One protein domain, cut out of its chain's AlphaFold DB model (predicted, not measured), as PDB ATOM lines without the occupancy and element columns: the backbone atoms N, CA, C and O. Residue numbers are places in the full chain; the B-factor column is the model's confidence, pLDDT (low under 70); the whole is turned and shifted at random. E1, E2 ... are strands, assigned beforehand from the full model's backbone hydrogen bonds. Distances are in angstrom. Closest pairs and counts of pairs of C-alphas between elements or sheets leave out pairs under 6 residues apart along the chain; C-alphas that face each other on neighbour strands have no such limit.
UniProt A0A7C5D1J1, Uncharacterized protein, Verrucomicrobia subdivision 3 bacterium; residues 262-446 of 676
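This is residues 262 to 446 of the 676 residues of an uncharacterized protein of Verrucomicrobia subdivision 3 bacterium (UniProt A0A7C5D1J1). The chain is wound as a solenoid, a stack of turns with a roughly triangular cross-section. One wall holds E2, E4, E6, E8, the later parts of the bent strands E10 and E12, then E14 and E16; a second holds E1, E3 and E5, then the earlier parts of E10 and E12, E13 and E15; the third holds E7, E9 and E11, with short pairings of residues 397 to 398 and 424 to 425 beyond them. The printed part has 185 residues with no named helix and sixteen named strands, E1 to E16 in chain order; the class is all strand, though under half of the residues, 74, are in named elements. The sheets, each all parallel, run E2 E4 E6 E8 E10 E12 E13 E15, E1 E3 E5, E7 E9 E11, and E14 E16. The whole is compact, with a radius of gyration of the C-alphas of 15.0 A and spans of 39 by 36 by 27 A.

The largest sheet holds E2, residues 268 to 270; E4, 296 to 300; E6, 320 to 325, 15.8 A long; E8, 342 to 347, 16.6 A; E10, 362 to 369, 13.4 A; E12, 384 to 392, 19.9 A; E13, 409 to 412; and E15, 432 to 435. E1 is residues 262 to 264, E3 289 to 291 and E5 315 to 317. E7 is residues 330 to 332, E9 352 to 356 and E11 373 to 377. E14 is residues 419 to 421 and E16 440 to 443. C-alpha 262 is at (12.846, -18.478, 89.660), C-alpha 443 at (29.715, -26.460, 119.652).

The largest sheet is twisted, with edge strands E2 and E15. E6 and E8 are parallel at 21 degrees, with N 321 and O 342 2.8 A apart, within hydrogen-bond range. E10 bends by 95 degrees at residue 365 and E12 by 83 degrees at residue 388. E12 has staggered pairing: residues 384 to 387 with E13, where N 385 and O 409 are 2.8 A apart, and 387 to 392 with E10, where N 367 and O 389 are 2.8 A apart. Three sheets form a stack of sheets, face to face in turn: the largest faces E1 E3 E5 at 8.3 A centre to centre and E7 E9 E11 at 7.9 A. The closest C-alphas of E12 and E14 are those of Glu 391 and Phe 421, 4.5 A apart.

The C-alphas farthest apart, of Gly 279 and Thr 438, are 44.6 A apart. The printed part has no cut. The long links are E2 to E3, E4 to E5 and E12 to E13. The mean pLDDT of the printed part is 96.3, and no printed residue is under 70.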
ATOM      1  N   ILE A 262      11.451 -18.780  89.998       98.75
ATOM      2  CA  ILE A 262      12.846 -18.478  89.660       98.75
ATOM      3  C   ILE A 262      13.690 -19.727  89.916       98.75
ATOM      4  O   ILE A 262      13.758 -20.217  91.041       98.75
ATOM      5  N   THR A 263      14.360 -20.229  88.882       98.81
ATOM      6  CA  THR A 263      15.255 -21.389  88.961       98.81
ATOM      7  C   THR A 263      16.714 -20.947  88.933       98.81
ATOM      8  O   THR A 263      17.179 -20.382  87.944       98.81
ATOM      9  N   PHE A 264      17.452 -21.237  90.001       98.75
ATOM     10  CA  PHE A 264      18.873 -20.941  90.145       98.75
ATOM     11  C   PHE A 264      19.733 -22.124  89.687       98.75
ATOM     12  O   PHE A 264      20.040 -23.022  90.466       98.75
ATOM     13  N   ALA A 265      20.141 -22.109  88.421       97.94
ATOM     14  CA  ALA A 265      20.914 -23.171  87.775       97.94
ATOM     15  C   ALA A 265      22.379 -22.762  87.491       97.94
ATOM     16  O   ALA A 265      23.004 -23.296  86.579       97.94
ATOM     17  N   GLY A 266      22.919 -21.804  88.257       97.31
ATOM     18  CA  GLY A 266      24.293 -21.291  88.121       97.31
ATOM     19  C   GLY A 266      24.410 -19.761  88.118       97.31
ATOM     20  O   GLY A 266      25.500 -19.220  88.307       97.31
ATOM     21  N   GLY A 267      23.303 -19.042  87.907       98.12
ATOM     22  CA  GLY A 267      23.286 -17.580  87.824       98.12
ATOM     23  C   GLY A 267      23.173 -16.841  89.163       98.12
ATOM     24  O   GLY A 267      22.903 -17.417  90.222       98.12
ATOM     25  N   THR A 268      23.351 -15.521  89.086       98.88
ATOM     26  CA  THR A 268      23.209 -14.582  90.206       98.88
ATOM     27  C   THR A 268      21.951 -13.732  90.051       98.88
ATOM     28  O   THR A 268      21.724 -13.132  89.001       98.88
ATOM     29  N   LEU A 269      21.166 -13.616  91.118       98.75
ATOM     30  CA  LEU A 269      20.137 -12.595  91.275       98.75
ATOM     31  C   LEU A 269      20.688 -11.457  92.136       98.75
ATOM     32  O   LEU A 269      20.970 -11.645  93.316       98.75
ATOM     33  N   ARG A 270      20.817 -10.261  91.566       98.50
ATOM     34  CA  ARG A 270      21.156  -9.048  92.312       98.50
ATOM     35  C   ARG A 270      19.918  -8.183  92.459       98.50
ATOM     36  O   ARG A 270      19.520  -7.531  91.502       98.50
ATOM     37  N   PHE A 271      19.325  -8.142  93.646       97.81
ATOM     38  CA  PHE A 271      18.179  -7.269  93.882       97.81
ATOM     39  C   PHE A 271      18.560  -5.787  93.765       97.81
ATOM     40  O   PHE A 271      19.689  -5.376  94.071       97.81
ATOM     41  N   HIS A 272      17.601  -4.975  93.318       97.12
ATOM     42  CA  HIS A 272      17.750  -3.529  93.285       97.12
ATOM     43  C   HIS A 272      18.008  -3.007  94.700       97.12
ATOM     44  O   HIS A 272      17.308  -3.386  95.640       97.12
ATOM     45  N   GLY A 273      19.014  -2.140  94.835       96.00
ATOM     46  CA  GLY A 273      19.443  -1.591  96.119       96.00
ATOM     47  C   GLY A 273      20.594  -2.331  96.794       96.00
ATOM     48  O   GLY A 273      20.984  -1.934  97.887       96.00
ATOM     49  N   PHE A 274      21.145  -3.403  96.211       97.19
ATOM     50  CA  PHE A 274      22.341  -4.050  96.767       97.19
ATOM     51  C   PHE A 274      23.504  -3.048  96.857       97.19
ATOM     52  O   PHE A 274      23.955  -2.535  95.824       97.19
ATOM     53  N   GLY A 275      23.989  -2.782  98.074       95.94
ATOM     54  CA  GLY A 275      24.933  -1.707  98.379       95.94
ATOM     55  C   GLY A 275      24.310  -0.326  98.603       95.94
ATOM     56  O   GLY A 275      25.041   0.662  98.623       95.94
ATOM     57  N   GLY A 276      22.987  -0.247  98.723       94.81
ATOM     58  CA  GLY A 276      22.211   0.983  98.837       94.81
ATOM     59  C   GLY A 276      22.002   1.480 100.271       94.81
ATOM     60  O   GLY A 276      22.628   1.029 101.227       94.81
ATOM     61  N   SER A 277      21.097   2.453 100.411       93.69
ATOM     62  CA  SER A 277      20.755   3.101 101.683       93.69
ATOM     63  C   SER A 277      20.064   2.162 102.679       93.69
ATOM     64  O   SER A 277      19.169   1.397 102.324       93.69
ATOM     65  N   THR A 278      20.410   2.309 103.960       91.00
ATOM     66  CA  THR A 278      19.773   1.641 105.109       91.00
ATOM     67  C   THR A 278      18.515   2.367 105.601       91.00
ATOM     68  O   THR A 278      17.851   1.915 106.533       91.00
ATOM     69  N   GLY A 279      18.158   3.503 104.999       90.75
ATOM     70  CA  GLY A 279      16.913   4.222 105.281       90.75
ATOM     71  C   GLY A 279      15.724   3.755 104.440       90.75
ATOM     72  O   GLY A 279      14.593   4.102 104.758       90.75
ATOM     73  N   THR A 280      15.971   2.981 103.383       90.19
ATOM     74  CA  THR A 280      14.988   2.642 102.343       90.19
ATOM     75  C   THR A 280      14.438   1.230 102.541       90.19
ATOM     76  O   THR A 280      15.211   0.314 102.818       90.19
ATOM     77  N   ASP A 281      13.121   1.046 102.390       88.38
ATOM     78  CA  ASP A 281      12.545  -0.279 102.133       88.38
ATOM     79  C   ASP A 281      12.727  -0.597 100.647       88.38
ATOM     80  O   ASP A 281      12.219   0.111  99.775       88.38
ATOM     81  N   TRP A 282      13.490  -1.647 100.359       93.25
ATOM     82  CA  TRP A 282      13.771  -2.080  98.991       93.25
ATOM     83  C   TRP A 282      12.722  -3.065  98.463       93.25
ATOM     84  O   TRP A 282      12.876  -3.591  97.361       93.25
ATOM     85  N   GLY A 283      11.636  -3.276  99.209       90.12
ATOM     86  CA  GLY A 283      10.493  -4.074  98.802       90.12
ATOM     87  C   GLY A 283      10.593  -5.535  99.238       90.12
ATOM     88  O   GLY A 283      11.435  -5.930 100.049       90.12
ATOM     89  N   GLY A 284       9.679  -6.333  98.687       89.62
ATOM     90  CA  GLY A 284       9.578  -7.767  98.930       89.62
ATOM     91  C   GLY A 284       9.723  -8.575  97.647       89.62
ATOM     92  O   GLY A 284      10.061  -8.059  96.582       89.62
ATOM     93  N   HIS A 285       9.457  -9.869  97.757       93.75
ATOM     94  CA  HIS A 285       9.481 -10.795  96.634       93.75
ATOM     95  C   HIS A 285       8.661 -12.044  96.982       93.75
ATOM     96  O   HIS A 285       8.586 -12.420  98.155       93.75
ATOM     97  N   THR A 286       8.003 -12.652  95.993       94.19
ATOM     98  CA  THR A 286       7.026 -13.734  96.229       94.19
ATOM     99  C   THR A 286       7.177 -14.933  95.302       94.19
ATOM    100  O   THR A 286       6.578 -15.967  95.580       94.19
ATOM    101  N   ASN A 287       7.951 -14.838  94.216       97.06
ATOM    102  CA  ASN A 287       8.138 -15.968  93.307       97.06
ATOM    103  C   ASN A 287       8.815 -17.125  94.050       97.06
ATOM    104  O   ASN A 287       9.759 -16.906  94.811       97.06
ATOM    105  N   THR A 288       8.356 -18.353  93.813       98.19
ATOM    106  CA  THR A 288       9.021 -19.558  94.319       98.19
ATOM    107  C   THR A 288      10.450 -19.628  93.796       98.19
ATOM    108  O   THR A 288      10.689 -19.474  92.600       98.19
ATOM    109  N   TRP A 289      11.397 -19.888  94.687       98.62
ATOM    110  CA  TRP A 289      12.795 -20.119  94.371       98.62
ATOM    111  C   TRP A 289      13.078 -21.614  94.303       98.62
ATOM    112  O   TRP A 289      12.776 -22.358  95.235       98.62
ATOM    113  N   ILE A 290      13.681 -22.046  93.200       98.81
ATOM    114  CA  ILE A 290      14.065 -23.431  92.945       98.81
ATOM    115  C   ILE A 290      15.582 -23.479  92.791       98.81
ATOM    116  O   ILE A 290      16.128 -22.812  91.912       98.81
ATOM    117  N   VAL A 291      16.266 -24.290  93.596       98.88
ATOM    118  CA  VAL A 291      17.701 -24.570  93.416       98.88
ATOM    119  C   VAL A 291      17.876 -26.057  93.097       98.88
ATOM    120  O   VAL A 291      17.822 -26.890  94.010       98.88
ATOM    121  N   PRO A 292      18.029 -26.428  91.812       98.75
ATOM    122  CA  PRO A 292      18.143 -27.822  91.404       98.75
ATOM    123  C   PRO A 292      19.334 -28.535  92.053       98.75
ATOM    124  O   PRO A 292      20.338 -27.913  92.405       98.75
ATOM    125  N   ALA A 293      19.235 -29.860  92.176       98.38
ATOM    126  CA  ALA A 293      20.332 -30.694  92.659       98.38
ATOM    127  C   ALA A 293      21.616 -30.439  91.846       98.38
ATOM    128  O   ALA A 293      21.568 -30.309  90.622       98.38
ATOM    129  N   GLY A 294      22.759 -30.346  92.526       97.88
ATOM    130  CA  GLY A 294      24.059 -30.099  91.889       97.88
ATOM    131  C   GLY A 294      24.265 -28.680  91.339       97.88
ATOM    132  O   GLY A 294      25.333 -28.398  90.805       97.88
ATOM    133  N   SER A 295      23.282 -27.783  91.474       98.44
ATOM    134  CA  SER A 295      23.407 -26.380  91.065       98.44
ATOM    135  C   SER A 295      23.762 -25.473  92.240       98.44
ATOM    136  O   SER A 295      23.423 -25.759  93.391       98.44
ATOM    137  N   THR A 296      24.387 -24.334  91.934       98.50
ATOM    138  CA  THR A 296      24.587 -23.237  92.887       98.50
ATOM    139  C   THR A 296      23.900 -21.972  92.384       98.50
ATOM    140  O   THR A 296      24.159 -21.517  91.273       98.50
ATOM    141  N   GLY A 297      23.050 -21.380  93.216       98.50
ATOM    142  CA  GLY A 297      22.480 -20.050  93.017       98.50
ATOM    143  C   GLY A 297      23.157 -19.015  93.899       98.50
ATOM    144  O   GLY A 297      23.533 -19.327  95.026       98.50
ATOM    145  N   THR A 298      23.277 -17.775  93.426       98.81
ATOM    146  CA  THR A 298      23.706 -16.648  94.272       98.81
ATOM    147  C   THR A 298      22.641 -15.563  94.299       98.81
ATOM    148  O   THR A 298      22.103 -15.194  93.259       98.81
ATOM    149  N   VAL A 299      22.362 -15.022  95.483       98.62
ATOM    150  CA  VAL A 299      21.450 -13.898  95.679       98.62
ATOM    151  C   VAL A 299      22.157 -12.790  96.445       98.62
ATOM    152  O   VAL A 299      22.703 -13.020  97.522       98.62
ATOM    153  N   LEU A 300      22.132 -11.580  95.894       98.44
ATOM    154  CA  LEU A 300      22.688 -10.376  96.502       98.44
ATOM    155  C   LEU A 300      21.537  -9.496  96.996       98.44
ATOM    156  O   LEU A 300      20.760  -8.977  96.190       98.44
ATOM    157  N   MET A 301      21.421  -9.359  98.317       96.62
ATOM    158  CA  MET A 301      20.272  -8.752  98.995       96.62
ATOM    159  C   MET A 301      20.578  -7.310  99.425       96.62
ATOM    160  O   MET A 301      21.617  -7.091 100.049       96.62
ATOM    161  N   PRO A 302      19.707  -6.323  99.155       95.69
ATOM    162  CA  PRO A 302      19.846  -4.981  99.711       95.69
ATOM    163  C   PRO A 302      19.618  -4.981 101.231       95.69
ATOM    164  O   PRO A 302      18.978  -5.899 101.757       95.69
ATOM    165  N   PRO A 303      20.079  -3.944 101.956       94.31
ATOM    166  CA  PRO A 303      19.713  -3.774 103.358       94.31
ATOM    167  C   PRO A 303      18.191  -3.643 103.484       94.31
ATOM    168  O   PRO A 303      17.540  -3.119 102.594       94.31
ATOM    169  N   ARG A 304      17.606  -4.088 104.596       90.81
ATOM    170  CA  ARG A 304      16.167  -3.962 104.915       90.81
ATOM    171  C   ARG A 304      15.219  -4.598 103.893       90.81
ATOM    172  O   ARG A 304      14.036  -4.276 103.895       90.81
ATOM    173  N   PHE A 305      15.697  -5.522 103.062       91.31
ATOM    174  CA  PHE A 305      14.810  -6.287 102.189       91.31
ATOM    175  C   PHE A 305      13.830  -7.117 103.015       91.31
ATOM    176  O   PHE A 305      14.242  -7.793 103.965       91.31
ATOM    177  N   GLY A 306      12.548  -7.102 102.658       81.38
ATOM    178  CA  GLY A 306      11.558  -7.866 103.408       81.38
ATOM    179  C   GLY A 306      11.051  -7.190 104.690       81.38
ATOM    180  O   GLY A 306      10.350  -7.859 105.446       81.38
ATOM    181  N   TYR A 307      11.455  -5.941 104.986       75.31
ATOM    182  CA  TYR A 307      11.196  -5.285 106.278       75.31
ATOM    183  C   TYR A 307       9.746  -4.798 106.420       75.31
ATOM    184  O   TYR A 307       9.031  -5.327 107.268       75.31
ATOM    185  N   ASP A 308       9.307  -3.841 105.592       78.56
ATOM    186  CA  ASP A 308       7.906  -3.371 105.573       78.56
ATOM    187  C   ASP A 308       7.083  -4.122 104.508       78.56
ATOM    188  O   ASP A 308       5.877  -4.330 104.655       78.56
ATOM    189  N   SER A 309       7.758  -4.608 103.462       80.56
ATOM    190  CA  SER A 309       7.188  -5.417 102.384       80.56
ATOM    191  C   SER A 309       7.724  -6.849 102.466       80.56
ATOM    192  O   SER A 309       8.883  -7.068 102.124       80.56
ATOM    193  N   PRO A 310       6.947  -7.853 102.900       76.12
ATOM    194  CA  PRO A 310       7.501  -9.149 103.275       76.12
ATOM    195  C   PRO A 310       8.065  -9.929 102.078       76.12
ATOM    196  O   PRO A 310       7.414 -10.101 101.047       76.12
ATOM    197  N   PHE A 311       9.266 -10.477 102.255       90.38
ATOM    198  CA  PHE A 311       9.851 -11.477 101.367       90.38
ATOM    199  C   PHE A 311       9.220 -12.845 101.657       90.38
ATOM    200  O   PHE A 311       9.547 -13.473 102.663       90.38
ATOM    201  N   LYS A 312       8.301 -13.301 100.805       93.69
ATOM    202  CA  LYS A 312       7.509 -14.529 101.004       93.69
ATOM    203  C   LYS A 312       7.848 -15.651 100.022       93.69
ATOM    204  O   LYS A 312       7.119 -16.637  99.967       93.69
ATOM    205  N   SER A 313       8.928 -15.525  99.252       96.12
ATOM    206  CA  SER A 313       9.353 -16.578  98.327       96.12
ATOM    207  C   SER A 313       9.571 -17.903  99.044       96.12
ATOM    208  O   SER A 313      10.436 -18.015  99.917       96.12
ATOM    209  N   THR A 314       8.808 -18.917  98.642       97.44
ATOM    210  CA  THR A 314       9.053 -20.301  99.048       97.44
ATOM    211  C   THR A 314      10.377 -20.778  98.464       97.44
ATOM    212  O   THR A 314      10.701 -20.412  97.334       97.44
ATOM    213  N   LEU A 315      11.111 -21.629  99.177       98.56
ATOM    214  CA  LEU A 315      12.377 -22.193  98.701       98.56
ATOM    215  C   LEU A 315      12.276 -23.717  98.601       98.56
ATOM    216  O   LEU A 315      11.919 -24.383  99.571       98.56
ATOM    217  N   VAL A 316      12.608 -24.263  97.430       98.69
ATOM    218  CA  VAL A 316      12.576 -25.705  97.139       98.69
ATOM    219  C   VAL A 316      13.817 -26.157  96.366       98.69
ATOM    220  O   VAL A 316      14.553 -25.350  95.792       98.69
ATOM    221  N   GLY A 317      14.050 -27.469  96.341       98.69
ATOM    222  CA  GLY A 317      15.205 -28.088  95.688       98.69
ATOM    223  C   GLY A 317      16.270 -28.561  96.679       98.69
ATOM    224  O   GLY A 317      16.010 -28.674  97.878       98.69
ATOM    225  N   SER A 318      17.453 -28.893  96.168       98.62
ATOM    226  CA  SER A 318      18.523 -29.544  96.939       98.62
ATOM    227  C   SER A 318      19.942 -29.093  96.576       98.62
ATOM    228  O   SER A 318      20.907 -29.674  97.065       98.62
ATOM    229  N   GLY A 319      20.091 -28.066  95.732       98.75
ATOM    230  CA  GLY A 319      21.392 -27.458  95.437       98.75
ATOM    231  C   GLY A 319      21.914 -26.542  96.552       98.75
ATOM    232  O   GLY A 319      21.464 -26.591  97.696       98.75
ATOM    233  N   GLU A 320      22.866 -25.677  96.214       98.81
ATOM    234  CA  GLU A 320      23.420 -24.667  97.124       98.81
ATOM    235  C   GLU A 320      22.855 -23.277  96.805       98.81
ATOM    236  O   GLU A 320      22.979 -22.792  95.682       98.81
ATOM    237  N   LEU A 321      22.276 -22.599  97.796       98.88
ATOM    238  CA  LEU A 321      21.894 -21.193  97.709       98.88
ATOM    239  C   LEU A 321      22.873 -20.341  98.516       98.88
ATOM    240  O   LEU A 321      22.924 -20.432  99.743       98.88
ATOM    241  N   ARG A 322      23.622 -19.473  97.835       98.81
ATOM    242  CA  ARG A 322      24.459 -18.447  98.463       98.81
ATOM    243  C   ARG A 322      23.658 -17.167  98.623       98.81
ATOM    244  O   ARG A 322      23.232 -16.580  97.633       98.81
ATOM    245  N   ILE A 323      23.489 -16.714  99.856       98.69
ATOM    246  CA  ILE A 323      22.803 -15.465 100.183       98.69
ATOM    247  C   ILE A 323      23.835 -14.480 100.720       98.69
ATOM    248  O   ILE A 323      24.450 -14.715 101.761       98.69
ATOM    249  N   VAL A 324      24.003 -13.364 100.017       98.62
ATOM    250  CA  VAL A 324      24.823 -12.242 100.469       98.62
ATOM    251  C   VAL A 324      23.905 -11.177 101.054       98.62
ATOM    252  O   VAL A 324      23.204 -10.486 100.314       98.62
ATOM    253  N   THR A 325      23.892 -11.057 102.381       96.56
ATOM    254  CA  THR A 325      23.098 -10.056 103.112       96.56
ATOM    255  C   THR A 325      23.881  -8.757 103.280       96.56
ATOM    256  O   THR A 325      25.082  -8.783 103.555       96.56
ATOM    257  N   ASP A 326      23.214  -7.610 103.161       94.62
ATOM    258  CA  ASP A 326      23.850  -6.295 103.269       94.62
ATOM    259  C   ASP A 326      23.474  -5.591 104.578       94.62
ATOM    260  O   ASP A 326      22.384  -5.040 104.718       94.62
ATOM    261  N   TYR A 327      24.404  -5.626 105.536       91.69
ATOM    262  CA  TYR A 327      24.393  -4.936 106.829       91.69
ATOM    263  C   TYR A 327      23.188  -5.189 107.753       91.69
ATOM    264  O   TYR A 327      23.353  -5.821 108.789       91.69
ATOM    265  N   VAL A 328      21.979  -4.719 107.443       91.19
ATOM    266  CA  VAL A 328      20.849  -4.800 108.385       91.19
ATOM    267  C   VAL A 328      19.574  -5.299 107.740       91.19
ATOM    268  O   VAL A 328      19.248  -4.961 106.610       91.19
ATOM    269  N   ARG A 329      18.794  -6.034 108.525       89.06
ATOM    270  CA  ARG A 329      17.366  -6.286 108.354       89.06
ATOM    271  C   ARG A 329      16.915  -7.010 107.085       89.06
ATOM    272  O   ARG A 329      15.759  -6.874 106.693       89.06
ATOM    273  N   CYS A 330      17.773  -7.853 106.512       91.12
ATOM    274  CA  CYS A 330      17.363  -8.818 105.487       91.12
ATOM    275  C   CYS A 330      16.454  -9.887 106.116       91.12
ATOM    276  O   CYS A 330      16.915 -10.687 106.933       91.12
ATOM    277  N   SER A 331      15.167  -9.868 105.766       92.19
ATOM    278  CA  SER A 331      14.128 -10.678 106.411       92.19
ATOM    279  C   SER A 331      13.535 -11.699 105.456       92.19
ATOM    280  O   SER A 331      13.164 -11.348 104.343       92.19
ATOM    281  N   PHE A 332      13.423 -12.951 105.902       94.00
ATOM    282  CA  PHE A 332      12.998 -14.085 105.082       94.00
ATOM    283  C   PHE A 332      11.759 -14.750 105.691       94.00
ATOM    284  O   PHE A 332      11.855 -15.480 106.680       94.00
ATOM    285  N   ALA A 333      10.592 -14.478 105.103       94.69
ATOM    286  CA  ALA A 333       9.284 -14.918 105.600       94.69
ATOM    287  C   ALA A 333       8.630 -16.030 104.764       94.69
ATOM    288  O   ALA A 333       7.509 -16.443 105.050       94.69
ATOM    289  N   GLY A 334       9.294 -16.492 103.703       95.19
ATOM    290  CA  GLY A 334       8.803 -17.600 102.890       95.19
ATOM    291  C   GLY A 334       8.948 -18.956 103.582       95.19
ATOM    292  O   GLY A 334       9.796 -19.130 104.455       95.19
ATOM    293  N   ASP A 335       8.134 -19.922 103.155       96.56
ATOM    294  CA  ASP A 335       8.241 -21.311 103.609       96.56
ATOM    295  C   ASP A 335       9.428 -22.002 102.923       96.56
ATOM    296  O   ASP A 335       9.448 -22.187 101.701       96.56
ATOM    297  N   TRP A 336      10.443 -22.333 103.717       97.75
ATOM    298  CA  TRP A 336      11.673 -22.994 103.276       97.75
ATOM    299  C   TRP A 336      11.771 -24.434 103.803       97.75
ATOM    300  O   TRP A 336      12.808 -25.081 103.656       97.75
ATOM    301  N   SER A 337      10.687 -24.971 104.378       97.62
ATOM    302  CA  SER A 337      10.644 -26.330 104.935       97.62
ATOM    303  C   SER A 337      10.909 -27.422 103.903       97.62
ATOM    304  O   SER A 337      11.395 -28.490 104.257       97.62
ATOM    305  N   GLN A 338      10.635 -27.164 102.624       98.00
ATOM    306  CA  GLN A 338      10.822 -28.121 101.529       98.00
ATOM    307  C   GLN A 338      12.225 -28.065 100.898       98.00
ATOM    308  O   GLN A 338      12.527 -28.841  99.985       98.00
ATOM    309  N   PHE A 339      13.100 -27.163 101.353       98.75
ATOM    310  CA  PHE A 339      14.461 -27.070 100.839       98.75
ATOM    311  C   PHE A 339      15.377 -28.095 101.510       98.75
ATOM    312  O   PHE A 339      15.593 -28.055 102.717       98.75
ATOM    313  N   ASN A 340      15.951 -28.993 100.710       98.44
ATOM    314  CA  ASN A 340      16.796 -30.103 101.160       98.44
ATOM    315  C   ASN A 340      18.297 -29.860 100.909       98.44
ATOM    316  O   ASN A 340      19.111 -30.780 101.031       98.44
ATOM    317  N   GLY A 341      18.657 -28.643 100.500       98.69
ATOM    318  CA  GLY A 341      20.004 -28.272 100.077       98.69
ATOM    319  C   GLY A 341      20.817 -27.533 101.139       98.69
ATOM    320  O   GLY A 341      20.541 -27.599 102.341       98.69
ATOM    321  N   VAL A 342      21.828 -26.805 100.667       98.81
ATOM    322  CA  VAL A 342      22.706 -25.968 101.496       98.81
ATOM    323  C   VAL A 342      22.306 -24.504 101.347       98.81
ATOM    324  O   VAL A 342      22.209 -23.993 100.235       98.81
ATOM    325  N   ILE A 343      22.106 -23.814 102.465       98.88
ATOM    326  CA  ILE A 343      21.939 -22.362 102.529       98.88
ATOM    327  C   ILE A 343      23.223 -21.797 103.125       98.88
ATOM    328  O   ILE A 343      23.501 -21.994 104.307       98.88
ATOM    329  N   LYS A 344      24.006 -21.089 102.313       98.81
ATOM    330  CA  LYS A 344      25.235 -20.428 102.754       98.81
ATOM    331  C   LYS A 344      25.011 -18.926 102.837       98.81
ATOM    332  O   LYS A 344      24.786 -18.282 101.816       98.81
ATOM    333  N   VAL A 345      25.098 -18.371 104.042       98.88
ATOM    334  CA  VAL A 345      24.859 -16.945 104.293       98.88
ATOM    335  C   VAL A 345      26.175 -16.238 104.597       98.88
ATOM    336  O   VAL A 345      26.968 -16.713 105.414       98.88
ATOM    337  N   GLY A 346      26.414 -15.103 103.946       98.50
ATOM    338  CA  GLY A 346      27.601 -14.274 104.156       98.50
ATOM    339  C   GLY A 346      27.297 -12.778 104.039       98.50
ATOM    340  O   GLY A 346      26.335 -12.398 103.368       98.50
ATOM    341  N   PRO A 347      28.062 -11.905 104.715       97.94
ATOM    342  CA  PRO A 347      27.855 -10.468 104.620       97.94
ATOM    343  C   PRO A 347      28.415  -9.938 103.294       97.94
ATOM    344  O   PRO A 347      29.422 -10.438 102.792       97.94
ATOM    345  N   ARG A 348      27.827  -8.866 102.748       96.62
ATOM    346  CA  ARG A 348      28.472  -8.088 101.672       96.62
ATOM    347  C   ARG A 348      29.822  -7.524 102.132       96.62
ATOM    348  O   ARG A 348      30.767  -7.473 101.351       96.62
ATOM    349  N   GLY A 349      29.895  -7.090 103.388       93.06
ATOM    350  CA  GLY A 349      31.110  -6.630 104.051       93.06
ATOM    351  C   GLY A 349      30.864  -6.397 105.540       93.06
ATOM    352  O   GLY A 349      29.742  -6.093 105.939       93.06
ATOM    353  N   GLY A 350      31.906  -6.548 106.362       93.56
ATOM    354  CA  GLY A 350      31.809  -6.372 107.813       93.56
ATOM    355  C   GLY A 350      30.826  -7.353 108.455       93.56
ATOM    356  O   GLY A 350      31.012  -8.564 108.357       93.56
ATOM    357  N   SER A 351      29.793  -6.821 109.112       94.19
ATOM    358  CA  SER A 351      28.708  -7.609 109.704       94.19
ATOM    359  C   SER A 351      27.410  -7.457 108.918       94.19
ATOM    360  O   SER A 351      27.164  -6.410 108.315       94.19
ATOM    361  N   ALA A 352      26.580  -8.499 108.922       96.50
ATOM    362  CA  ALA A 352      25.247  -8.458 108.345       96.50
ATOM    363  C   ALA A 352      24.248  -9.330 109.115       96.50
ATOM    364  O   ALA A 352      24.618 -10.255 109.838       96.50
ATOM    365  N   GLU A 353      22.964  -9.037 108.938       95.69
ATOM    366  CA  GLU A 353      21.872  -9.741 109.610       95.69
ATOM    367  C   GLU A 353      21.144 -10.717 108.676       95.69
ATOM    368  O   GLU A 353      20.826 -10.378 107.533       95.69
ATOM    369  N   PHE A 354      20.796 -11.893 109.205       96.44
ATOM    370  CA  PHE A 354      19.950 -12.898 108.558       96.44
ATOM    371  C   PHE A 354      18.726 -13.191 109.439       96.44
ATOM    372  O   PHE A 354      18.835 -13.863 110.466       96.44
ATOM    373  N   ARG A 355      17.558 -12.652 109.069       95.12
ATOM    374  CA  ARG A 355      16.354 -12.689 109.918       95.12
ATOM    375  C   ARG A 355      15.382 -13.752 109.435       95.12
ATOM    376  O   ARG A 355      14.805 -13.625 108.353       95.12
ATOM    377  N   LEU A 356      15.171 -14.766 110.259       95.19
ATOM    378  CA  LEU A 356      14.177 -15.810 110.044       95.19
ATOM    379  C   LEU A 356      12.808 -15.301 110.507       95.19
ATOM    380  O   LEU A 356      12.624 -14.996 111.683       95.19
ATOM    381  N   ASN A 357      11.864 -15.192 109.573       93.88
ATOM    382  CA  ASN A 357      10.524 -14.646 109.802       93.88
ATOM    383  C   ASN A 357       9.415 -15.620 109.379       93.88
ATOM    384  O   ASN A 357       8.447 -15.236 108.724       93.88
ATOM    385  N   ASN A 358       9.588 -16.903 109.673       92.81
ATOM    386  CA  ASN A 358       8.602 -17.930 109.364       92.81
ATOM    387  C   ASN A 358       8.513 -18.950 110.508       92.81
ATOM    388  O   ASN A 358       9.477 -19.143 111.250       92.81
ATOM    389  N   ALA A 359       7.352 -19.590 110.641       94.19
ATOM    390  CA  ALA A 359       7.062 -20.564 111.694       94.19
ATOM    391  C   ALA A 359       7.730 -21.927 111.465       94.19
ATOM    392  O   ALA A 359       7.825 -22.741 112.376       94.19
ATOM    393  N   GLN A 360       8.113 -22.200 110.224       95.44
ATOM    394  CA  GLN A 360       8.495 -23.512 109.728       95.44
ATOM    395  C   GLN A 360       9.981 -23.796 109.960       95.44
ATOM    396  O   GLN A 360      10.378 -24.957 110.021       95.44
ATOM    397  N   GLY A 361      10.800 -22.749 110.084       96.56
ATOM    398  CA  GLY A 361      12.248 -22.864 110.155       96.56
ATOM    399  C   GLY A 361      12.842 -23.426 108.861       96.56
ATOM    400  O   GLY A 361      12.376 -23.161 107.754       96.56
ATOM    401  N   LEU A 362      13.911 -24.198 109.020       98.31
ATOM    402  CA  LEU A 362      14.748 -24.788 107.979       98.31
ATOM    403  C   LEU A 362      15.005 -26.291 108.241       98.31
ATOM    404  O   LEU A 362      16.160 -26.721 108.186       98.31
ATOM    405  N   PRO A 363      13.980 -27.111 108.555       98.44
ATOM    406  CA  PRO A 363      14.155 -28.473 109.071       98.44
ATOM    407  C   PRO A 363      14.922 -29.396 108.119       98.44
ATOM    408  O   PRO A 363      15.616 -30.301 108.564       98.44
ATOM    409  N   ASN A 364      14.849 -29.152 106.812       98.50
ATOM    410  CA  ASN A 364      15.492 -29.994 105.810       98.50
ATOM    411  C   ASN A 364      16.785 -29.399 105.241       98.50
ATOM    412  O   ASN A 364      17.468 -30.075 104.475       98.50
ATOM    413  N   ALA A 365      17.173 -28.176 105.618       98.69
ATOM    414  CA  ALA A 365      18.325 -27.492 105.034       98.69
ATOM    415  C   ALA A 365      19.577 -27.583 105.918       98.69
ATOM    416  O   ALA A 365      19.498 -27.613 107.150       98.69
ATOM    417  N   ARG A 366      20.754 -27.588 105.282       98.81
ATOM    418  CA  ARG A 366      22.021 -27.290 105.959       98.81
ATOM    419  C   ARG A 366      22.248 -25.785 105.921       98.81
ATOM    420  O   ARG A 366      22.434 -25.228 104.845       98.81
ATOM    421  N   LEU A 367      22.239 -25.137 107.079       98.88
ATOM    422  CA  LEU A 367      22.523 -23.715 107.228       98.88
ATOM    423  C   LEU A 367      23.996 -23.516 107.597       98.88
ATOM    424  O   LEU A 367      24.436 -23.979 108.647       98.88
ATOM    425  N   TYR A 368      24.732 -22.792 106.754       98.88
ATOM    426  CA  TYR A 368      26.104 -22.359 107.012       98.88
ATOM    427  C   TYR A 368      26.149 -20.842 107.201       98.88
ATOM    428  O   TYR A 368      25.814 -20.085 106.283       98.88
ATOM    429  N   LEU A 369      26.606 -20.396 108.370       98.88
ATOM    430  CA  LEU A 369      26.782 -18.981 108.695       98.88
ATOM    431  C   LEU A 369      28.259 -18.582 108.601       98.88
ATOM    432  O   LEU A 369      29.100 -19.062 109.362       98.88
ATOM    433  N   SER A 370      28.576 -17.685 107.671       98.69
ATOM    434  CA  SER A 370      29.937 -17.154 107.522       98.69
ATOM    435  C   SER A 370      30.252 -16.126 108.618       98.69
ATOM    436  O   SER A 370      29.349 -15.611 109.285       98.69
ATOM    437  N   ASN A 371      31.530 -15.789 108.789       98.38
ATOM    438  CA  ASN A 371      31.973 -14.735 109.699       98.38
ATOM    439  C   ASN A 371      31.212 -13.423 109.452       98.38
ATOM    440  O   ASN A 371      30.986 -13.026 108.307       98.38
ATOM    441  N   GLY A 372      30.826 -12.748 110.537       96.81
ATOM    442  CA  GLY A 372      30.099 -11.480 110.483       96.81
ATOM    443  C   GLY A 372      28.585 -11.620 110.316       96.81
ATOM    444  O   GLY A 372      27.895 -10.602 110.348       96.81
ATOM    445  N   ILE A 373      28.042 -12.833 110.168       98.44
ATOM    446  CA  ILE A 373      26.588 -13.037 110.161       98.44
ATOM    447  C   ILE A 373      26.029 -13.133 111.578       98.44
ATOM    448  O   ILE A 373      26.443 -13.993 112.354       98.44
ATOM    449  N   THR A 374      25.008 -12.322 111.857       98.19
ATOM    450  CA  THR A 374      24.105 -12.492 112.999       98.19
ATOM    451  C   THR A 374      22.762 -13.025 112.507       98.19
ATOM    452  O   THR A 374      22.011 -12.315 111.832       98.19
ATOM    453  N   ALA A 375      22.460 -14.282 112.826       98.19
ATOM    454  CA  ALA A 375      21.208 -14.948 112.491       98.19
ATOM    455  C   ALA A 375      20.243 -14.941 113.683       98.19
ATOM    456  O   ALA A 375      20.639 -15.268 114.805       98.19
ATOM    457  N   TYR A 376      18.976 -14.591 113.446       97.38
ATOM    458  CA  TYR A 376      17.975 -14.528 114.512       97.38
ATOM    459  C   TYR A 376      16.535 -14.670 114.050       97.38
ATOM    460  O   TYR A 376      16.192 -14.428 112.894       97.38
ATOM    461  N   ASN A 377      15.693 -15.049 115.006       96.50
ATOM    462  CA  ASN A 377      14.254 -15.159 114.856       96.50
ATOM    463  C   ASN A 377      13.566 -13.795 115.013       96.50
ATOM    464  O   ASN A 377      13.875 -13.039 115.937       96.50
ATOM    465  N   ILE A 378      12.602 -13.527 114.139       95.31
ATOM    466  CA  ILE A 378      11.654 -12.410 114.245       95.31
ATOM    467  C   ILE A 378      10.197 -12.843 114.025       95.31
ATOM    468  O   ILE A 378       9.317 -11.991 113.968       95.31
ATOM    469  N   TRP A 379       9.948 -14.146 113.849       94.25
ATOM    470  CA  TRP A 379       8.613 -14.685 113.590       94.25
ATOM    471  C   TRP A 379       7.671 -14.490 114.782       94.25
ATOM    472  O   TRP A 379       6.511 -14.122 114.615       94.25
ATOM    473  N   GLY A 380       8.164 -14.742 115.992       95.88
ATOM    474  CA  GLY A 380       7.365 -14.640 117.205       95.88
ATOM    475  C   GLY A 380       8.136 -15.034 118.455       95.88
ATOM    476  O   GLY A 380       9.137 -15.756 118.385       95.88
ATOM    477  N   ASP A 381       7.672 -14.537 119.597       97.31
ATOM    478  CA  ASP A 381       8.256 -14.844 120.901       97.31
ATOM    479  C   ASP A 381       8.019 -16.310 121.281       97.31
ATOM    480  O   ASP A 381       6.991 -16.897 120.943       97.31
ATOM    481  N   ASN A 382       8.959 -16.897 122.022       97.50
ATOM    482  CA  ASN A 382       8.923 -18.296 122.465       97.50
ATOM    483  C   ASN A 382       8.868 -19.314 121.307       97.50
ATOM    484  O   ASN A 382       8.478 -20.467 121.501       97.50
ATOM    485  N   ALA A 383       9.237 -18.899 120.093       97.12
ATOM    486  CA  ALA A 383       9.198 -19.764 118.925       97.12
ATOM    487  C   ALA A 383      10.257 -20.871 119.004       97.12
ATOM    488  O   ALA A 383      11.410 -20.636 119.376       97.12
ATOM    489  N   VAL A 384       9.869 -22.070 118.575       97.94
ATOM    490  CA  VAL A 384      10.808 -23.147 118.258       97.94
ATOM    491  C   VAL A 384      11.203 -23.002 116.797       97.94
ATOM    492  O   VAL A 384      10.350 -23.077 115.917       97.94
ATOM    493  N   ILE A 385      12.490 -22.790 116.544       98.00
ATOM    494  CA  ILE A 385      13.033 -22.663 115.197       98.00
ATOM    495  C   ILE A 385      13.742 -23.957 114.834       98.00
ATOM    496  O   ILE A 385      14.780 -24.302 115.408       98.00
ATOM    497  N   GLU A 386      13.153 -24.666 113.878       98.44
ATOM    498  CA  GLU A 386      13.671 -25.930 113.376       98.44
ATOM    499  C   GLU A 386      14.845 -25.684 112.424       98.44
ATOM    500  O   GLU A 386      14.756 -24.848 111.527       98.44
ATOM    501  N   ILE A 387      15.952 -26.406 112.586       98.69
ATOM    502  CA  ILE A 387      17.101 -26.363 111.675       98.69
ATOM    503  C   ILE A 387      17.569 -27.791 111.390       98.69
ATOM    504  O   ILE A 387      17.809 -28.583 112.304       98.69
ATOM    505  N   GLY A 388      17.738 -28.110 110.108       98.75
ATOM    506  CA  GLY A 388      18.256 -29.393 109.652       98.75
ATOM    507  C   GLY A 388      19.663 -29.668 110.158       98.75
ATOM    508  O   GLY A 388      19.863 -30.548 110.992       98.75
ATOM    509  N   THR A 389      20.612 -28.873 109.679       98.88
ATOM    510  CA  THR A 389      22.020 -28.893 110.095       98.88
ATOM    511  C   THR A 389      22.473 -27.456 110.314       98.88
ATOM    512  O   THR A 389      22.173 -26.607 109.476       98.88
ATOM    513  N   LEU A 390      23.188 -27.170 111.405       98.81
ATOM    514  CA  LEU A 390      23.726 -25.837 111.692       98.81
ATOM    515  C   LEU A 390      25.254 -25.865 111.760       98.81
ATOM    516  O   LEU A 390      25.833 -26.507 112.636       98.81
ATOM    517  N   GLU A 391      25.877 -25.096 110.875       98.62
ATOM    518  CA  GLU A 391      27.317 -24.877 110.793       98.62
ATOM    519  C   GLU A 391      27.631 -23.386 110.767       98.62
ATOM    520  O   GLU A 391      26.811 -22.552 110.371       98.62
ATOM    521  N   GLY A 392      28.844 -23.030 111.176       98.44
ATOM    522  CA  GLY A 392      29.266 -21.646 111.068       98.44
ATOM    523  C   GLY A 392      30.690 -21.386 111.509       98.44
ATOM    524  O   GLY A 392      31.297 -22.167 112.243       98.44
ATOM    525  N   GLU A 393      31.209 -20.261 111.038       98.75
ATOM    526  CA  GLU A 393      32.553 -19.776 111.338       98.75
ATOM    527  C   GLU A 393      32.608 -19.071 112.703       98.75
ATOM    528  O   GLU A 393      31.584 -18.777 113.319       98.75
ATOM    529  N   ALA A 394      33.819 -18.813 113.201       98.38
ATOM    530  CA  ALA A 394      34.048 -18.369 114.579       98.38
ATOM    531  C   ALA A 394      33.370 -17.033 114.942       98.38
ATOM    532  O   ALA A 394      33.038 -16.806 116.101       98.38
ATOM    533  N   GLN A 395      33.158 -16.150 113.963       97.94
ATOM    534  CA  GLN A 395      32.512 -14.848 114.154       97.94
ATOM    535  C   GLN A 395      31.037 -14.842 113.730       97.94
ATOM    536  O   GLN A 395      30.448 -13.767 113.608       97.94
ATOM    537  N   ALA A 396      30.438 -16.007 113.470       98.62
ATOM    538  CA  ALA A 396      28.993 -16.113 113.316       98.62
ATOM    539  C   ALA A 396      28.301 -16.010 114.686       98.62
ATOM    540  O   ALA A 396      28.818 -16.468 115.711       98.62
ATOM    541  N   VAL A 397      27.108 -15.422 114.705       98.56
ATOM    542  CA  VAL A 397      26.278 -15.288 115.903       98.56
ATOM    543  C   VAL A 397      24.897 -15.858 115.622       98.56
ATOM    544  O   VAL A 397      24.247 -15.472 114.653       98.56
ATOM    545  N   LEU A 398      24.432 -16.744 116.496       98.06
ATOM    546  CA  LEU A 398      23.031 -17.135 116.601       98.06
ATOM    547  C   LEU A 398      22.473 -16.496 117.874       98.06
ATOM    548  O   LEU A 398      22.747 -16.952 118.981       98.06
ATOM    549  N   GLY A 399      21.771 -15.381 117.752       93.19
ATOM    550  CA  GLY A 399      21.495 -14.544 118.919       93.19
ATOM    551  C   GLY A 399      20.905 -13.197 118.536       93.19
ATOM    552  O   GLY A 399      20.615 -12.987 117.368       93.19
ATOM    553  N   PRO A 400      20.706 -12.278 119.486       94.88
ATOM    554  CA  PRO A 400      19.899 -11.093 119.255       94.88
ATOM    555  C   PRO A 400      20.512 -10.192 118.177       94.88
ATOM    556  O   PRO A 400      21.729 -10.031 118.068       94.88
ATOM    557  N   GLY A 401      19.629  -9.558 117.423       92.12
ATOM    558  CA  GLY A 401      19.896  -8.486 116.481       92.12
ATOM    559  C   GLY A 401      18.722  -7.509 116.462       92.12
ATOM    560  O   GLY A 401      17.920  -7.441 117.397       92.12
ATOM    561  N   ASN A 402      18.611  -6.712 115.405       88.31
ATOM    562  CA  ASN A 402      17.593  -5.674 115.315       88.31
ATOM    563  C   ASN A 402      16.151  -6.231 115.263       88.31
ATOM    564  O   ASN A 402      15.701  -6.810 114.268       88.31
ATOM    565  N   GLY A 403      15.394  -5.999 116.339       88.88
ATOM    566  CA  GLY A 403      13.996  -6.416 116.446       88.88
ATOM    567  C   GLY A 403      13.826  -7.931 116.537       88.88
ATOM    568  O   GLY A 403      12.873  -8.457 115.968       88.88
ATOM    569  N   SER A 404      14.774  -8.633 117.168       93.31
ATOM    570  CA  SER A 404      14.614 -10.051 117.495       93.31
ATOM    571  C   SER A 404      13.395 -10.287 118.378       93.31
ATOM    572  O   SER A 404      13.156  -9.536 119.324       93.31
ATOM    573  N   SER A 405      12.677 -11.370 118.100       96.19
ATOM    574  CA  SER A 405      11.701 -11.918 119.038       96.19
ATOM    575  C   SER A 405      12.408 -12.568 120.223       96.19
ATOM    576  O   SER A 405      13.525 -13.081 120.097       96.19
ATOM    577  N   SER A 406      11.743 -12.558 121.371       96.81
ATOM    578  CA  SER A 406      12.288 -13.056 122.628       96.81
ATOM    579  C   SER A 406      12.125 -14.568 122.773       96.81
ATOM    580  O   SER A 406      11.204 -15.188 122.246       96.81
ATOM    581  N   ASN A 407      13.011 -15.155 123.559       97.56
ATOM    582  CA  ASN A 407      13.032 -16.536 124.015       97.56
ATOM    583  C   ASN A 407      13.007 -17.614 122.912       97.56
ATOM    584  O   ASN A 407      12.211 -18.556 123.001       97.56
ATOM    585  N   PRO A 408      13.829 -17.520 121.849       97.75
ATOM    586  CA  PRO A 408      13.838 -18.549 120.821       97.75
ATOM    587  C   PRO A 408      14.371 -19.878 121.375       97.75
ATOM    588  O   PRO A 408      15.331 -19.921 122.147       97.75
ATOM    589  N   THR A 409      13.787 -20.981 120.916       98.50
ATOM    590  CA  THR A 409      14.368 -22.316 121.070       98.50
ATOM    591  C   THR A 409      14.932 -22.775 119.734       98.50
ATOM    592  O   THR A 409      14.176 -22.973 118.786       98.50
ATOM    593  N   TRP A 410      16.243 -22.988 119.647       98.56
ATOM    594  CA  TRP A 410      16.870 -23.545 118.448       98.56
ATOM    595  C   TRP A 410      16.875 -25.068 118.535       98.56
ATOM    596  O   TRP A 410      17.585 -25.643 119.364       98.56
ATOM    597  N   ARG A 411      16.076 -25.728 117.688       98.81
ATOM    598  CA  ARG A 411      16.037 -27.189 117.590       98.81
ATOM    599  C   ARG A 411      16.805 -27.637 116.352       98.81
ATOM    600  O   ARG A 411      16.392 -27.378 115.225       98.81
ATOM    601  N   VAL A 412      17.943 -28.291 116.568       98.88
ATOM    602  CA  VAL A 412      18.942 -28.571 115.528       98.88
ATOM    603  C   VAL A 412      19.163 -30.073 115.380       98.88
ATOM    604  O   VAL A 412      19.313 -30.777 116.381       98.88
ATOM    605  N   GLY A 413      19.248 -30.555 114.137       98.69
ATOM    606  CA  GLY A 413      19.749 -31.897 113.814       98.69
ATOM    607  C   GLY A 413      18.809 -32.777 112.989       98.69
ATOM    608  O   GLY A 413      19.096 -33.959 112.819       98.69
ATOM    609  N   TRP A 414      17.710 -32.238 112.455       98.31
ATOM    610  CA  TRP A 414      16.719 -33.001 111.680       98.31
ATOM    611  C   TRP A 414      17.278 -33.715 110.445       98.31
ATOM    612  O   TRP A 414      16.730 -34.732 110.027       98.31
ATOM    613  N   ARG A 415      18.391 -33.230 109.886       97.94
ATOM    614  CA  ARG A 415      19.055 -33.855 108.732       97.94
ATOM    615  C   ARG A 415      19.947 -35.036 109.082       97.94
ATOM    616  O   ARG A 415      20.395 -35.726 108.175       97.94
ATOM    617  N   ASN A 416      20.212 -35.269 110.367       98.12
ATOM    618  CA  ASN A 416      21.112 -36.322 110.843       98.12
ATOM    619  C   ASN A 416      22.573 -36.197 110.366       98.12
ATOM    620  O   ASN A 416      23.338 -37.145 110.527       98.12
ATOM    621  N   ASP A 417      22.967 -35.047 109.817       97.38
ATOM    622  CA  ASP A 417      24.352 -34.773 109.438       97.38
ATOM    623  C   ASP A 417      25.225 -34.519 110.679       97.38
ATOM    624  O   ASP A 417      24.752 -33.996 111.695       97.38
ATOM    625  N   ASP A 418      26.523 -34.784 110.548       98.38
ATOM    626  CA  ASP A 418      27.536 -34.250 111.456       98.38
ATOM    627  C   ASP A 418      27.895 -32.807 111.072       98.38
ATOM    628  O   ASP A 418      28.080 -32.500 109.891       98.38
ATOM    629  N   ALA A 419      28.028 -31.930 112.069       98.31
ATOM    630  CA  ALA A 419      28.297 -30.507 111.877       98.31
ATOM    631  C   ALA A 419      29.057 -29.864 113.041       98.31
ATOM    632  O   ALA A 419      28.992 -30.316 114.186       98.31
ATOM    633  N   GLU A 420      29.741 -28.756 112.748       98.69
ATOM    634  CA  GLU A 420      30.416 -27.909 113.730       98.69
ATOM    635  C   GLU A 420      29.951 -26.453 113.603       98.69
ATOM    636  O   GLU A 420      30.065 -25.827 112.547       98.69
ATOM    637  N   PHE A 421      29.473 -25.896 114.714       98.88
ATOM    638  CA  PHE A 421      29.217 -24.472 114.861       98.88
ATOM    639  C   PHE A 421      30.319 -23.847 115.723       98.88
ATOM    640  O   PHE A 421      30.409 -24.083 116.932       98.88
ATOM    641  N   LYS A 422      31.186 -23.055 115.082       98.88
ATOM    642  CA  LYS A 422      32.306 -22.355 115.736       98.88
ATOM    643  C   LYS A 422      31.904 -20.990 116.291       98.88
ATOM    644  O   LYS A 422      32.672 -20.401 117.045       98.88
ATOM    645  N   GLY A 423      30.739 -20.493 115.881       98.69
ATOM    646  CA  GLY A 423      30.199 -19.209 116.300       98.69
ATOM    647  C   GLY A 423      29.707 -19.201 117.745       98.69
ATOM    648  O   GLY A 423      29.844 -20.173 118.487       98.69
ATOM    649  N   SER A 424      29.098 -18.083 118.132       98.62
ATOM    650  CA  SER A 424      28.513 -17.895 119.464       98.62
ATOM    651  C   SER A 424      26.992 -17.965 119.424       98.62
ATOM    652  O   SER A 424      26.356 -17.383 118.544       98.62
ATOM    653  N   ILE A 425      26.403 -18.652 120.397       98.81
ATOM    654  CA  ILE A 425      24.964 -18.651 120.651       98.81
ATOM    655  C   ILE A 425      24.685 -17.744 121.852       98.81
ATOM    656  O   ILE A 425      25.295 -17.917 122.910       98.81
ATOM    657  N   LYS A 426      23.776 -16.781 121.686       98.44
ATOM    658  CA  LYS A 426      23.481 -15.732 122.674       98.44
ATOM    659  C   LYS A 426      21.983 -15.594 122.943       98.44
ATOM    660  O   LYS A 426      21.142 -16.024 122.149       98.44
ATOM    661  N   ASP A 427      21.657 -14.941 124.050       97.81
ATOM    662  CA  ASP A 427      20.280 -14.672 124.455       97.81
ATOM    663  C   ASP A 427      19.597 -13.579 123.640       97.81
ATOM    664  O   ASP A 427      20.049 -12.439 123.602       97.81
ATOM    665  N   ALA A 428      18.443 -13.908 123.067       96.25
ATOM    666  CA  ALA A 428      17.419 -12.933 122.717       96.25
ATOM    667  C   ALA A 428      16.298 -13.058 123.757       96.25
ATOM    668  O   ALA A 428      15.360 -13.816 123.551       96.25
ATOM    669  N   GLY A 429      16.436 -12.418 124.922       95.25
ATOM    670  CA  GLY A 429      15.649 -12.777 126.110       95.25
ATOM    671  C   GLY A 429      16.275 -13.988 126.809       95.25
ATOM    672  O   GLY A 429      17.307 -13.834 127.447       95.25
ATOM    673  N   ILE A 430      15.684 -15.177 126.661       96.81
ATOM    674  CA  ILE A 430      16.206 -16.461 127.162       96.81
ATOM    675  C   ILE A 430      16.245 -17.479 126.015       96.81
ATOM    676  O   ILE A 430      15.234 -18.091 125.671       96.81
ATOM    677  N   THR A 431      17.412 -17.692 125.417       98.44
ATOM    678  CA  THR A 431      17.587 -18.639 124.307       98.44
ATOM    679  C   THR A 431      17.790 -20.061 124.839       98.44
ATOM    680  O   THR A 431      18.687 -20.294 125.643       98.44
ATOM    681  N   SER A 432      17.006 -21.032 124.358       98.75
ATOM    682  CA  SER A 432      17.151 -22.463 124.703       98.75
ATOM    683  C   SER A 432      17.611 -23.302 123.511       98.75
ATOM    684  O   SER A 432      17.373 -22.936 122.357       98.75
ATOM    685  N   LEU A 433      18.235 -24.455 123.774       98.94
ATOM    686  CA  LEU A 433      18.722 -25.376 122.742       98.94
ATOM    687  C   LEU A 433      18.091 -26.761 122.858       98.94
ATOM    688  O   LEU A 433      17.983 -27.324 123.947       98.94
ATOM    689  N   ILE A 434      17.746 -27.348 121.712       98.94
ATOM    690  CA  ILE A 434      17.344 -28.749 121.604       98.94
ATOM    691  C   ILE A 434      18.171 -29.420 120.505       98.94
ATOM    692  O   ILE A 434      18.134 -29.007 119.349       98.94
ATOM    693  N   LYS A 435      18.885 -30.493 120.843       98.88
ATOM    694  CA  LYS A 435      19.573 -31.348 119.868       98.88
ATOM    695  C   LYS A 435      18.722 -32.583 119.564       98.88
ATOM    696  O   LYS A 435      18.410 -33.356 120.471       98.88
ATOM    697  N   VAL A 436      18.380 -32.776 118.290       98.81
ATOM    698  CA  VAL A 436      17.604 -33.913 117.756       98.81
ATOM    699  C   VAL A 436      18.367 -34.651 116.654       98.81
ATOM    700  O   VAL A 436      19.475 -34.254 116.288       98.81
ATOM    701  N   GLY A 437      17.782 -35.731 116.127       98.50
ATOM    702  CA  GLY A 437      18.367 -36.534 115.050       98.50
ATOM    703  C   GLY A 437      19.613 -37.310 115.477       98.50
ATOM    704  O   GLY A 437      20.077 -37.187 116.606       98.50
ATOM    705  N   THR A 438      20.161 -38.135 114.590       98.50
ATOM    706  CA  THR A 438      21.226 -39.099 114.914       98.50
ATOM    707  C   THR A 438      22.645 -38.560 114.732       98.50
ATOM    708  O   THR A 438      23.572 -39.158 115.267       98.50
ATOM    709  N   GLY A 439      22.823 -37.445 114.018       98.50
ATOM    710  CA  GLY A 439      24.138 -36.849 113.748       98.50
ATOM    711  C   GLY A 439      24.796 -36.191 114.966       98.50
ATOM    712  O   GLY A 439      24.172 -36.017 116.026       98.50
ATOM    713  N   ILE A 440      26.057 -35.795 114.807       98.75
ATOM    714  CA  ILE A 440      26.869 -35.091 115.803       98.75
ATOM    715  C   ILE A 440      26.794 -33.578 115.575       98.75
ATOM    716  O   ILE A 440      27.172 -33.084 114.518       98.75
ATOM    717  N   TRP A 441      26.401 -32.813 116.594       98.88
ATOM    718  CA  TRP A 441      26.495 -31.351 116.577       98.88
ATOM    719  C   TRP A 441      27.585 -30.881 117.542       98.88
ATOM    720  O   TRP A 441      27.456 -31.043 118.756       98.88
ATOM    721  N   ARG A 442      28.674 -30.328 117.001       98.81
ATOM    722  CA  ARG A 442      29.808 -29.788 117.761       98.81
ATOM    723  C   ARG A 442      29.632 -28.290 117.989       98.81
ATOM    724  O   ARG A 442      29.522 -27.530 117.030       98.81
ATOM    725  N   LEU A 443      29.653 -27.864 119.249       98.88
ATOM    726  CA  LEU A 443      29.715 -26.460 119.652       98.88
ATOM    727  C   LEU A 443      31.146 -26.130 120.074       98.88
ATOM    728  O   LEU A 443      31.589 -26.554 121.143       98.88
ATOM    729  N   SER A 444      31.861 -25.378 119.239       98.56
ATOM    730  CA  SER A 444      33.283 -25.053 119.451       98.56
ATOM    731  C   SER A 444      33.528 -23.591 119.837       98.56
ATOM    732  O   SER A 444      34.636 -23.248 120.241       98.56
ATOM    733  N   GLY A 445      32.515 -22.728 119.720       98.56
ATOM    734  CA  GLY A 445      32.602 -21.323 120.122       98.56
ATOM    735  C   GLY A 445      32.285 -21.067 121.598       98.56
ATOM    736  O   GLY A 445      32.038 -21.985 122.383       98.56
ATOM    737  N   THR A 446      32.280 -19.788 121.972       98.50
ATOM    738  CA  THR A 446      31.867 -19.332 123.307       98.50
ATOM    739  C   THR A 446      30.389 -18.967 123.285       98.50
ATOM    740  O   THR A 446      29.987 -18.061 122.554       98.50
TER     741      THR A 446